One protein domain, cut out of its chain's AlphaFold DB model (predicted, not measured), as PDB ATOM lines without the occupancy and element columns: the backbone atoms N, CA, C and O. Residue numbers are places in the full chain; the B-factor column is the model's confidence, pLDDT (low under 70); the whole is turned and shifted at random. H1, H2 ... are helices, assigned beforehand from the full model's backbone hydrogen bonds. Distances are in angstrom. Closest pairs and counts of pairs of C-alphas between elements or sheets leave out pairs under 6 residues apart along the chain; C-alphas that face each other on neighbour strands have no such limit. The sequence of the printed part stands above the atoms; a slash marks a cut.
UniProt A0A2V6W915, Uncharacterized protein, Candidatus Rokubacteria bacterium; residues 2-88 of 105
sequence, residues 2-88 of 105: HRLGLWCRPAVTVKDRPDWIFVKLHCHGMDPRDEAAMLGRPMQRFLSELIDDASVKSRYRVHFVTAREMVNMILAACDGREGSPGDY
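Overview. This is residues 2 to 88 of the 105 residues of an uncharacterized protein of Candidatus Rokubacteria bacterium (UniProt A0A2V6W915). Five helices are strung loosely on loops: long H3 with short H2 near it, H4 with short H5 packed on it, and H1 separate. The long link from H1 to H2, residues 9 to 34, first runs from H1 toward the end of the domain where H4 and H5 lie, folds back there between residues 13 and 20, and then crosses the domain to H2 at the other end. The printed part has 87 residues, under half in the named helices H1 to H5, and no named strand: all helix. It is only just loose, close to compact: radius of gyration of the C-alphas 14.5 A, spans 42 by 32 by 22 A.

Arrangement. H1, residues 2 to 8, touches no helix. H2, residues 35 to 38, is close to but not clearly touching H3, residues 41 to 56; their closest C-alphas, Ala 37 and Met 43, are 6.1 A apart. H4, residues 67 to 78, touches H5, residues 85 to 88, closest at C-alphas Met 73 and Tyr 88, 5.3 A. In H1, H3 and H4 every O i to N i+4 pair is within hydrogen-bond range; H2 and H5 are too short for one.

Along the chain. H1 begins at C-alpha 2 (-14.759, 24.804, 42.909). H3 measures 22.2 A and H4 16.4 A from first to last C-alpha. H5 ends at C-alpha 88 (-35.896, 36.098, 26.859).

Size, cuts and confidence. The farthest C-alphas, Arg 33 and Gly 80, are 42.4 A apart. The printed part has no cut; the H1 to H2 link is long. Residues 27 to 32 have pLDDT under 70.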
ATOM      1  N   HIS A   2     -16.006  24.498  43.651       84.50
ATOM      2  CA  HIS A   2     -14.759  24.804  42.909       84.50
ATOM      3  C   HIS A   2     -14.899  24.788  41.367       84.50
ATOM      4  O   HIS A   2     -14.437  25.708  40.697       84.50
ATOM      5  N   ARG A   3     -15.599  23.788  40.802       83.56
ATOM      6  CA  ARG A   3     -15.833  23.687  39.347       83.56
ATOM      7  C   ARG A   3     -16.608  24.872  38.766       83.56
ATOM      8  O   ARG A   3     -16.231  25.357  37.708       83.56
ATOM      9  N   LEU A   4     -17.628  25.365  39.470       88.25
ATOM     10  CA  LEU A   4     -18.381  26.546  39.042       88.25
ATOM     11  C   LEU A   4     -17.457  27.766  38.926       88.25
ATOM     12  O   LEU A   4     -17.511  28.483  37.935       88.25
ATOM     13  N   GLY A   5     -16.556  27.956  39.896       89.00
ATOM     14  CA  GLY A   5     -15.564  29.031  39.853       89.00
ATOM     15  C   GLY A   5     -14.647  28.947  38.630       89.00
ATOM     16  O   GLY A   5     -14.391  29.962  37.986       89.00
ATOM     17  N   LEU A   6     -14.209  27.740  38.258       90.00
ATOM     18  CA  LEU A   6     -13.418  27.531  37.040       90.00
ATOM     19  C   LEU A   6     -14.202  27.885  35.770       90.00
ATOM     20  O   LEU A   6     -13.633  28.470  34.854       90.00
ATOM     21  N   TRP A   7     -15.494  27.560  35.719       89.88
ATOM     22  CA  TRP A   7     -16.346  27.847  34.563       89.88
ATOM     23  C   TRP A   7     -16.736  29.318  34.436       89.88
ATOM     24  O   TRP A   7     -16.868  29.809  33.320       89.88
ATOM     25  N   CYS A   8     -16.894  30.029  35.553       91.62
ATOM     26  CA  CYS A   8     -17.223  31.454  35.550       91.62
ATOM     27  C   CYS A   8     -15.993  32.352  35.365       91.62
ATOM     28  O   CYS A   8     -16.145  33.499  34.960       91.62
ATOM     29  N   ARG A   9     -14.776  31.856  35.637       92.19
ATOM     30  CA  ARG A   9     -13.529  32.637  35.544       92.19
ATOM     31  C   ARG A   9     -13.296  33.318  34.185       92.19
ATOM     32  O   ARG A   9     -12.824  34.450  34.205       92.19
ATOM     33  N   PRO A  10     -13.601  32.700  33.028       91.19
ATOM     34  CA  PRO A  10     -13.494  33.378  31.736       91.19
ATOM     35  C   PRO A  10     -14.455  34.563  31.577       91.19
ATOM     36  O   PRO A  10     -14.249  35.361  30.673       91.19
ATOM     37  N   ALA A  11     -15.490  34.659  32.425       92.00
ATOM     38  CA  ALA A  11     -16.467  35.743  32.452       92.00
ATOM     39  C   ALA A  11     -17.023  36.076  31.057       92.00
ATOM     40  O   ALA A  11     -17.024  37.227  30.631       92.00
ATOM     41  N   VAL A  12     -17.472  35.047  30.327       94.44
ATOM     42  CA  VAL A  12     -18.062  35.223  28.996       94.44
ATOM     43  C   VAL A  12     -19.382  35.975  29.136       94.44
ATOM     44  O   VAL A  12     -20.357  35.430  29.655       94.44
ATOM     45  N   THR A  13     -19.395  37.217  28.669       96.62
ATOM     46  CA  THR A  13     -20.522  38.152  28.746       96.62
ATOM     47  C   THR A  13     -20.731  38.844  27.395       96.62
ATOM     48  O   THR A  13     -19.940  38.686  26.460       96.62
ATOM     49  N   VAL A  14     -21.807  39.623  27.284       96.56
ATOM     50  CA  VAL A  14     -21.997  40.582  26.187       96.56
ATOM     51  C   VAL A  14     -21.478  41.947  26.653       96.56
ATOM     52  O   VAL A  14     -21.681  42.311  27.807       96.56
ATOM     53  N   LYS A  15     -20.798  42.697  25.771       92.19
ATOM     54  CA  LYS A  15     -20.066  43.943  26.096       92.19
ATOM     55  C   LYS A  15     -20.857  44.928  26.970       92.19
ATOM     56  O   LYS A  15     -20.314  45.429  27.946       92.19
ATOM     57  N   ASP A  16     -22.130  45.145  26.649       92.25
ATOM     58  CA  ASP A  16     -23.006  46.097  27.346       92.25
ATOM     59  C   ASP A  16     -23.970  45.404  28.334       92.25
ATOM     60  O   ASP A  16     -24.909  46.009  28.850       92.25
ATOM     61  N   ARG A  17     -23.724  44.117  28.625       93.94
ATOM     62  CA  ARG A  17     -24.461  43.297  29.598       93.94
ATOM     63  C   ARG A  17     -23.513  42.391  30.410       93.94
ATOM     64  O   ARG A  17     -23.555  41.164  30.278       93.94
ATOM     65  N   PRO A  18     -22.618  42.971  31.235       93.44
ATOM     66  CA  PRO A  18     -21.618  42.212  31.991       93.44
ATOM     67  C   PRO A  18     -22.205  41.396  33.155       93.44
ATOM     68  O   PRO A  18     -21.526  40.534  33.703       93.44
ATOM     69  N   ASP A  19     -23.455  41.652  33.541       93.44
ATOM     70  CA  ASP A  19     -24.172  40.951  34.607       93.44
ATOM     71  C   ASP A  19     -24.660  39.550  34.194       93.44
ATOM     72  O   ASP A  19     -25.079  38.768  35.051       93.44
ATOM     73  N   TRP A  20     -24.599  39.199  32.903       96.06
ATOM     74  CA  TRP A  20     -25.014  37.891  32.386       96.06
ATOM     75  C   TRP A  20     -23.804  37.063  31.956       96.06
ATOM     76  O   TRP A  20     -23.212  37.303  30.905       96.06
ATOM     77  N   ILE A  21     -23.463  36.052  32.759       95.69
ATOM     78  CA  ILE A  21     -22.360  35.127  32.472       95.69
ATOM     79  C   ILE A  21     -22.906  33.873  31.787       95.69
ATOM     80  O   ILE A  21     -23.746  33.161  32.342       95.69
ATOM     81  N   PHE A  22     -22.384  33.566  30.600       95.62
ATOM     82  CA  PHE A  22     -22.781  32.396  29.823       95.62
ATOM     83  C   PHE A  22     -21.785  31.252  29.999       95.62
ATOM     84  O   PHE A  22     -20.617  31.348  29.626       95.62
ATOM     85  N   VAL A  23     -22.273  30.127  30.519       94.06
ATOM     86  CA  VAL A  23     -21.487  28.900  30.670       94.06
ATOM     87  C   VAL A  23     -22.084  27.821  29.778       94.06
ATOM     88  O   VAL A  23     -23.147  27.275  30.069       94.06
ATOM     89  N   LYS A  24     -21.387  27.489  28.689       90.00
ATOM     90  CA  LYS A  24     -21.696  26.319  27.865       90.00
ATOM     91  C   LYS A  24     -20.766  25.178  28.257       90.00
ATOM     92  O   LYS A  24     -19.563  25.243  28.019       90.00
ATOM     93  N   LEU A  25     -21.336  24.110  28.798       84.25
ATOM     94  CA  LEU A  25     -20.608  22.873  29.056       84.25
ATOM     95  C   LEU A  25     -20.745  21.975  27.821       84.25
ATOM     96  O   LEU A  25     -21.843  21.535  27.492       84.25
ATOM     97  N   HIS A  26     -19.647  21.741  27.099       70.25
ATOM     98  CA  HIS A  26     -19.606  20.657  26.118       70.25
ATOM     99  C   HIS A  26     -19.306  19.353  26.845       70.25
ATOM    100  O   HIS A  26     -18.254  19.220  27.467       70.25
ATOM    101  N   CYS A  27     -20.175  18.362  26.681       55.53
ATOM    102  CA  CYS A  27     -19.754  16.976  26.792       55.53
ATOM    103  C   CYS A  27     -19.069  16.643  25.463       55.53
ATOM    104  O   CYS A  27     -19.755  16.362  24.479       55.53
ATOM    105  N   HIS A  28     -17.740  16.765  25.373       56.62
ATOM    106  CA  HIS A  28     -17.031  16.153  24.249       56.62
ATOM    107  C   HIS A  28     -17.340  14.660  24.307       56.62
ATOM    108  O   HIS A  28     -16.972  14.028  25.287       56.62
ATOM    109  N   GLY A  29     -18.130  14.201  23.325       51.16
ATOM    110  CA  GLY A  29     -18.656  12.849  23.130       51.16
ATOM    111  C   GLY A  29     -18.578  11.975  24.365       51.16
ATOM    112  O   GLY A  29     -17.538  11.368  24.546       51.16
ATOM    113  N   MET A  30     -19.655  11.960  25.165       56.22
ATOM    114  CA  MET A  30     -19.893  11.076  26.315       56.22
ATOM    115  C   MET A  30     -18.903   9.911  26.364       56.22
ATOM    116  O   MET A  30     -19.163   8.844  25.809       56.22
ATOM    117  N   ASP A  31     -17.736  10.158  26.962       67.12
ATOM    118  CA  ASP A  31     -16.781   9.098  27.202       67.12
ATOM    119  C   ASP A  31     -17.495   8.167  28.181       67.12
ATOM    120  O   ASP A  31     -17.960   8.649  29.220       67.12
ATOM    121  N   PRO A  32     -17.645   6.868  27.887       67.81
ATOM    122  CA  PRO A  32     -18.330   5.953  28.797       67.81
ATOM    123  C   PRO A  32     -17.750   5.990  30.222       67.81
ATOM    124  O   PRO A  32     -18.446   5.714  31.194       67.81
ATOM    125  N   ARG A  33     -16.481   6.392  30.372       73.62
ATOM    126  CA  ARG A  33     -15.812   6.570  31.669       73.62
ATOM    127  C   ARG A  33     -16.325   7.779  32.457       73.62
ATOM    128  O   ARG A  33     -16.248   7.777  33.684       73.62
ATOM    129  N   ASP A  34     -16.876   8.777  31.776       74.75
ATOM    130  CA  ASP A  34     -17.414  10.002  32.368       74.75
ATOM    131  C   ASP A  34     -18.919   9.912  32.663       74.75
ATOM    132  O   ASP A  34     -19.467  10.791  33.331       74.75
ATOM    133  N   GLU A  35     -19.597   8.842  32.235       75.44
ATOM    134  CA  GLU A  35     -21.041   8.655  32.422       75.44
ATOM    135  C   GLU A  35     -21.449   8.800  33.896       75.44
ATOM    136  O   GLU A  35     -22.347   9.571  34.231       75.44
ATOM    137  N   ALA A  36     -20.725   8.149  34.810       76.38
ATOM    138  CA  ALA A  36     -21.005   8.232  36.242       76.38
ATOM    139  C   ALA A  36     -20.797   9.646  36.814       76.38
ATOM    140  O   ALA A  36     -21.474  10.036  37.767       76.38
ATOM    141  N   ALA A  37     -19.873  10.427  36.250       76.25
ATOM    142  CA  ALA A  37     -19.628  11.802  36.670       76.25
ATOM    143  C   ALA A  37     -20.674  12.777  36.104       76.25
ATOM    144  O   ALA A  37     -21.007  13.749  36.782       76.25
ATOM    145  N   MET A  38     -21.195  12.510  34.901       76.50
ATOM    146  CA  MET A  38     -22.134  13.379  34.183       76.50
ATOM    147  C   MET A  38     -23.604  13.073  34.481       76.50
ATOM    148  O   MET A  38     -24.406  13.995  34.593       76.50
ATOM    149  N   LEU A  39     -23.959  11.797  34.627       79.88
ATOM    150  CA  LEU A  39     -25.332  11.322  34.836       79.88
ATOM    151  C   LEU A  39     -25.551  10.733  36.236       79.88
ATOM    152  O   LEU A  39     -26.689  10.503  36.643       79.88
ATOM    153  N   GLY A  40     -24.479  10.492  36.992       84.44
ATOM    154  CA  GLY A  40     -24.559   9.888  38.318       84.44
ATOM    155  C   GLY A  40     -24.651  10.881  39.480       84.44
ATOM    156  O   GLY A  40     -24.779  12.101  39.337       84.44
ATOM    157  N   ARG A  41     -24.524  10.321  40.688       88.69
ATOM    158  CA  ARG A  41     -24.589  11.038  41.975       88.69
ATOM    159  C   ARG A  41     -23.693  12.286  42.079       88.69
ATOM    160  O   ARG A  41     -24.133  13.246  42.713       88.69
ATOM    161  N   PRO A  42     -22.470  12.334  41.512       87.31
ATOM    162  CA  PRO A  42     -21.648  13.543  41.547       87.31
ATOM    163  C   PRO A  42     -22.311  14.758  40.885       87.31
ATOM    164  O   PRO A  42     -22.272  15.839  41.470       87.31
ATOM    165  N   MET A  43     -22.945  14.583  39.718       86.94
ATOM    166  CA  MET A  43     -23.661  15.664  39.033       86.94
ATOM    167  C   MET A  43     -24.888  16.092  39.832       86.94
ATOM    168  O   MET A  43     -25.077  17.281  40.070       86.94
ATOM    169  N   GLN A  44     -25.683  15.128  40.306       89.69
ATOM    170  CA  GLN A  44     -26.865  15.410  41.129       89.69
ATOM    171  C   GLN A  44     -26.494  16.241  42.361       89.69
ATOM    172  O   GLN A  44     -27.081  17.293  42.589       89.69
ATOM    173  N   ARG A  45     -25.455  15.825  43.099       91.62
ATOM    174  CA  ARG A  45     -24.962  16.566  44.264       91.62
ATOM    175  C   ARG A  45     -24.489  17.966  43.884       91.62
ATOM    176  O   ARG A  45     -24.828  18.921  44.569       91.62
ATOM    177  N   PHE A  46     -23.734  18.099  42.793       90.56
ATOM    178  CA  PHE A  46     -23.278  19.406  42.322       90.56
ATOM    179  C   PHE A  46     -24.447  20.344  41.989       90.56
ATOM    180  O   PHE A  46     -24.408  21.511  42.371       90.56
ATOM    181  N   LEU A  47     -25.477  19.846  41.299       91.19
ATOM    182  CA  LEU A  47     -26.661  20.631  40.947       91.19
ATOM    183  C   LEU A  47     -27.456  21.041  42.191       91.19
ATOM    184  O   LEU A  47     -27.852  22.200  42.280       91.19
ATOM    185  N   SER A  48     -27.637  20.136  43.158       92.06
ATOM    186  CA  SER A  48     -28.270  20.457  44.443       92.06
ATOM    187  C   SER A  48     -27.501  21.547  45.179       92.06
ATOM    188  O   SER A  48     -28.067  22.594  45.471       92.06
ATOM    189  N   GLU A  49     -26.189  21.365  45.372       93.00
ATOM    190  CA  GLU A  49     -25.351  22.380  46.014       93.00
ATOM    191  C   GLU A  49     -25.430  23.723  45.270       93.00
ATOM    192  O   GLU A  49     -25.427  24.772  45.903       93.00
ATOM    193  N   LEU A  50     -25.481  23.721  43.933       92.50
ATOM    194  CA  LEU A  50     -25.527  24.941  43.120       92.50
ATOM    195  C   LEU A  50     -26.834  25.714  43.318       92.50
ATOM    196  O   LEU A  50     -26.809  26.942  43.411       92.50
ATOM    197  N   ILE A  51     -27.959  25.001  43.351       92.06
ATOM    198  CA  ILE A  51     -29.286  25.586  43.560       92.06
ATOM    199  C   ILE A  51     -29.407  26.100  44.997       92.06
ATOM    200  O   ILE A  51     -29.862  27.228  45.200       92.06
ATOM    201  N   ASP A  52     -28.940  25.327  45.976       92.19
ATOM    202  CA  ASP A  52     -28.925  25.731  47.382       92.19
ATOM    203  C   ASP A  52     -28.057  26.982  47.570       92.19
ATOM    204  O   ASP A  52     -28.509  27.969  48.150       92.19
ATOM    205  N   ASP A  53     -26.855  27.009  46.985       91.12
ATOM    206  CA  ASP A  53     -25.954  28.164  47.053       91.12
ATOM    207  C   ASP A  53     -26.586  29.419  46.438       91.12
ATOM    208  O   ASP A  53     -26.502  30.501  47.022       91.12
ATOM    209  N   ALA A  54     -27.259  29.275  45.292       89.81
ATOM    210  CA  ALA A  54     -27.936  30.372  44.604       89.81
ATOM    211  C   ALA A  54     -29.200  30.858  45.333       89.81
ATOM    212  O   ALA A  54     -29.561  32.025  45.216       89.81
ATOM    213  N   SER A  55     -29.889  29.985  46.075       86.69
ATOM    214  CA  SER A  55     -31.081  30.367  46.842       86.69
ATOM    215  C   SER A  55     -30.722  31.070  48.153       86.69
ATOM    216  O   SER A  55     -31.367  32.049  48.523       86.69
ATOM    217  N   VAL A  56     -29.655  30.623  48.823       86.75
ATOM    218  CA  VAL A  56     -29.154  31.225  50.067       86.75
ATOM    219  C   VAL A  56     -28.444  32.548  49.787       86.75
ATOM    220  O   VAL A  56     -28.585  33.513  50.539       86.75
ATOM    221  N   LYS A  57     -27.659  32.622  48.707       74.56
ATOM    222  CA  LYS A  57     -26.924  33.831  48.337       74.56
ATOM    223  C   LYS A  57     -27.744  34.622  47.327       74.56
ATOM    224  O   LYS A  57     -27.703  34.330  46.141       74.56
ATOM    225  N   SER A  58     -28.341  35.733  47.746       74.81
ATOM    226  CA  SER A  58     -29.016  36.706  46.862       74.81
ATOM    227  C   SER A  58     -28.095  37.419  45.846       74.81
ATOM    228  O   SER A  58     -28.464  38.440  45.274       74.81
ATOM    229  N   ARG A  59     -26.877  36.906  45.618       84.81
ATOM    230  CA  ARG A  59     -25.829  37.514  44.787       84.81
ATOM    231  C   ARG A  59     -25.914  37.133  43.313       84.81
ATOM    232  O   ARG A  59     -25.366  37.852  42.490       84.81
ATOM    233  N   TYR A  60     -26.527  35.999  42.980       89.94
ATOM    234  CA  TYR A  60     -26.668  35.549  41.596       89.94
ATOM    235  C   TYR A  60     -27.875  34.623  41.435       89.94
ATOM    236  O   TYR A  60     -28.376  34.057  42.402       89.94
ATOM    237  N   ARG A  61     -28.336  34.454  40.192       91.69
ATOM    238  CA  ARG A  61     -29.391  33.501  39.821       91.69
ATOM    239  C   ARG A  61     -28.857  32.534  38.777       91.69
ATOM    240  O   ARG A  61     -28.054  32.914  37.931       91.69
ATOM    241  N   VAL A  62     -29.315  31.287  38.834       93.38
ATOM    242  CA  VAL A  62     -28.920  30.240  37.884       93.38
ATOM    243  C   VAL A  62     -30.069  29.982  36.918       93.38
ATOM    244  O   VAL A  62     -31.189  29.699  37.338       93.38
ATOM    245  N   HIS A  63     -29.781  30.056  35.620       94.62
ATOM    246  CA  HIS A  63     -30.723  29.719  34.557       94.62
ATOM    247  C   HIS A  63     -30.197  28.507  33.784       94.62
ATOM    248  O   HIS A  63     -29.244  28.619  33.017       94.62
ATOM    249  N   PHE A  64     -30.834  27.347  33.963       94.62
ATOM    250  CA  PHE A  64     -30.608  26.200  33.084       94.62
ATOM    251  C   PHE A  64     -31.378  26.411  31.782       94.62
ATOM    252  O   PHE A  64     -32.591  26.663  31.788       94.62
ATOM    253  N   VAL A  65     -30.651  26.368  30.668       95.50
ATOM    254  CA  VAL A  65     -31.154  26.720  29.342       95.50
ATOM    255  C   VAL A  65     -30.615  25.760  28.295       95.50
ATOM    256  O   VAL A  65     -29.489  25.271  28.378       95.50
ATOM    257  N   THR A  66     -31.427  25.516  27.279       94.56
ATOM    258  CA  THR A  66     -30.992  24.893  26.032       94.56
ATOM    259  C   THR A  66     -30.093  25.846  25.239       94.56
ATOM    260  O   THR A  66     -30.080  27.058  25.467       94.56
ATOM    261  N   ALA A  67     -29.380  25.322  24.237       94.44
ATOM    262  CA  ALA A  67     -28.581  26.156  23.335       94.44
ATOM    263  C   ALA A  67     -29.434  27.203  22.589       94.44
ATOM    264  O   ALA A  67     -29.004  28.342  22.432       94.44
ATOM    265  N   ARG A  68     -30.660  26.845  22.179       96.00
ATOM    266  CA  ARG A  68     -31.608  27.765  21.526       96.00
ATOM    267  C   ARG A  68     -31.967  28.940  22.436       96.00
ATOM    268  O   ARG A  68     -31.893  30.090  22.016       96.00
ATOM    269  N   GLU A  69     -32.353  28.649  23.675       97.56
ATOM    270  CA  GLU A  69     -32.714  29.675  24.659       97.56
ATOM    271  C   GLU A  69     -31.508  30.550  25.016       97.56
ATOM    272  O   GLU A  69     -31.645  31.768  25.081       97.56
ATOM    273  N   MET A  70     -30.318  29.955  25.174       97.25
ATOM    274  CA  MET A  70     -29.075  30.702  25.393       97.25
ATOM    275  C   MET A  70     -28.818  31.701  24.258       97.25
ATOM    276  O   MET A  70     -28.526  32.861  24.529       97.25
ATOM    277  N   VAL A  71     -28.975  31.282  22.997       97.19
ATOM    278  CA  VAL A  71     -28.840  32.179  21.835       97.19
ATOM    279  C   VAL A  71     -29.851  33.323  21.900       97.19
ATOM    280  O   VAL A  71     -29.476  34.469  21.669       97.19
ATOM    281  N   ASN A  72     -31.109  33.057  22.260       98.06
ATOM    282  CA  ASN A  72     -32.103  34.120  22.415       98.06
ATOM    283  C   ASN A  72     -31.737  35.133  23.507       98.06
ATOM    284  O   ASN A  72     -31.892  36.333  23.287       98.06
ATOM    285  N   MET A  73     -31.223  34.668  24.647       97.94
ATOM    286  CA  MET A  73     -30.749  35.544  25.722       97.94
ATOM    287  C   MET A  73     -29.546  36.383  25.276       97.94
ATOM    288  O   MET A  73     -29.510  37.578  25.546       97.94
ATOM    289  N   ILE A  74     -28.593  35.796  24.544       97.38
ATOM    290  CA  ILE A  74     -27.451  36.532  23.979       97.38
ATOM    291  C   ILE A  74     -27.940  37.617  23.013       97.38
ATOM    292  O   ILE A  74     -27.504  38.758  23.115       97.38
ATOM    293  N   LEU A  75     -28.873  37.292  22.114       97.94
ATOM    294  CA  LEU A  75     -29.435  38.263  21.170       97.94
ATOM    295  C   LEU A  75     -30.179  39.394  21.892       97.94
ATOM    296  O   LEU A  75     -30.003  40.552  21.535       97.94
ATOM    297  N   ALA A  76     -30.952  39.076  22.933       98.00
ATOM    298  CA  ALA A  76     -31.611  40.084  23.758       98.00
ATOM    299  C   ALA A  76     -30.597  41.004  24.460       98.00
ATOM    300  O   ALA A  76     -30.774  42.219  24.469       98.00
ATOM    301  N   ALA A  77     -29.512  40.443  24.999       97.56
ATOM    302  CA  ALA A  77     -28.439  41.222  25.609       97.56
ATOM    303  C   ALA A  77     -27.720  42.122  24.588       97.56
ATOM    304  O   ALA A  77     -27.446  43.280  24.889       97.56
ATOM    305  N   CYS A  78     -27.451  41.628  23.373       97.56
ATOM    306  CA  CYS A  78     -26.878  42.431  22.286       97.56
ATOM    307  C   CYS A  78     -27.788  43.594  21.864       97.56
ATOM    308  O   CYS A  78     -27.284  44.646  21.487       97.56
ATOM    309  N   ASP A  79     -29.106  43.420  21.964       97.56
ATOM    310  CA  ASP A  79     -30.097  44.465  21.685       97.56
ATOM    311  C   ASP A  79     -30.349  45.399  22.891       97.56
ATOM    312  O   ASP A  79     -31.279  46.207  22.865       97.56
ATOM    313  N   GLY A  80     -29.564  45.282  23.970       96.50
ATOM    314  CA  GLY A  80     -29.662  46.142  25.153       96.50
ATOM    315  C   GLY A  80     -30.904  45.893  26.013       96.50
ATOM    316  O   GLY A  80     -31.366  46.796  26.708       96.50
ATOM    317  N   ARG A  81     -31.493  44.692  25.960       97.00
ATOM    318  CA  ARG A  81     -32.679  44.363  26.758       97.00
ATOM    319  C   ARG A  81     -32.339  44.217  28.247       97.00
ATOM    320  O   ARG A  81     -31.336  43.612  28.618       97.00
ATOM    321  N   GLU A  82     -33.217  44.739  29.100       93.25
ATOM    322  CA  GLU A  82     -33.065  44.730  30.562       93.25
ATOM    323  C   GLU A  82     -33.894  43.624  31.239       93.25
ATOM    324  O   GLU A  82     -34.601  42.868  30.585       93.25
ATOM    325  N   GLY A  83     -33.844  43.510  32.566       92.25
ATOM    326  CA  GLY A  83     -34.621  42.509  33.304       92.25
ATOM    327  C   GLY A  83     -33.935  41.146  33.428       92.25
ATOM    328  O   GLY A  83     -32.706  41.041  33.368       92.25
ATOM    329  N   SER A  84     -34.732  40.105  33.681       94.00
ATOM    330  CA  SER A  84     -34.241  38.754  33.967       94.00
ATOM    331  C   SER A  84     -33.923  38.008  32.661       94.00
ATOM    332  O   SER A  84     -34.767  37.984  31.768       94.00
ATOM    333  N   PRO A  85     -32.768  37.316  32.541       94.81
ATOM    334  CA  PRO A  85     -32.446  36.518  31.351       94.81
ATOM    335  C   PRO A  85     -33.557  35.530  30.982       94.81
ATOM    336  O   PRO A  85     -33.836  35.296  29.809       94.81
ATOM    337  N   GLY A  86     -34.228  34.972  31.998       95.38
ATOM    338  CA  GLY A  86     -35.319  34.013  31.830       95.38
ATOM    339  C   GLY A  86     -36.498  34.526  30.999       95.38
ATOM    340  O   GLY A  86     -37.169  33.710  30.372       95.38
ATOM    341  N   ASP A  87     -36.699  35.842  30.928       97.12
ATOM    342  CA  ASP A  87     -37.805  36.464  30.187       97.12
ATOM    343  C   ASP A  87     -37.569  36.414  28.665       97.12
ATOM    344  O   ASP A  87     -38.485  36.595  27.865       97.12
ATOM    345  N   TYR A  88     -36.337  36.101  28.250       97.62
ATOM    346  CA  TYR A  88     -35.896  36.098  26.859       97.62
ATOM    347  C   TYR A  88     -35.732  34.696  26.269       97.62
ATOM    348  O   TYR A  88     -35.137  34.560  25.205       97.62
TER     349      TYR A  88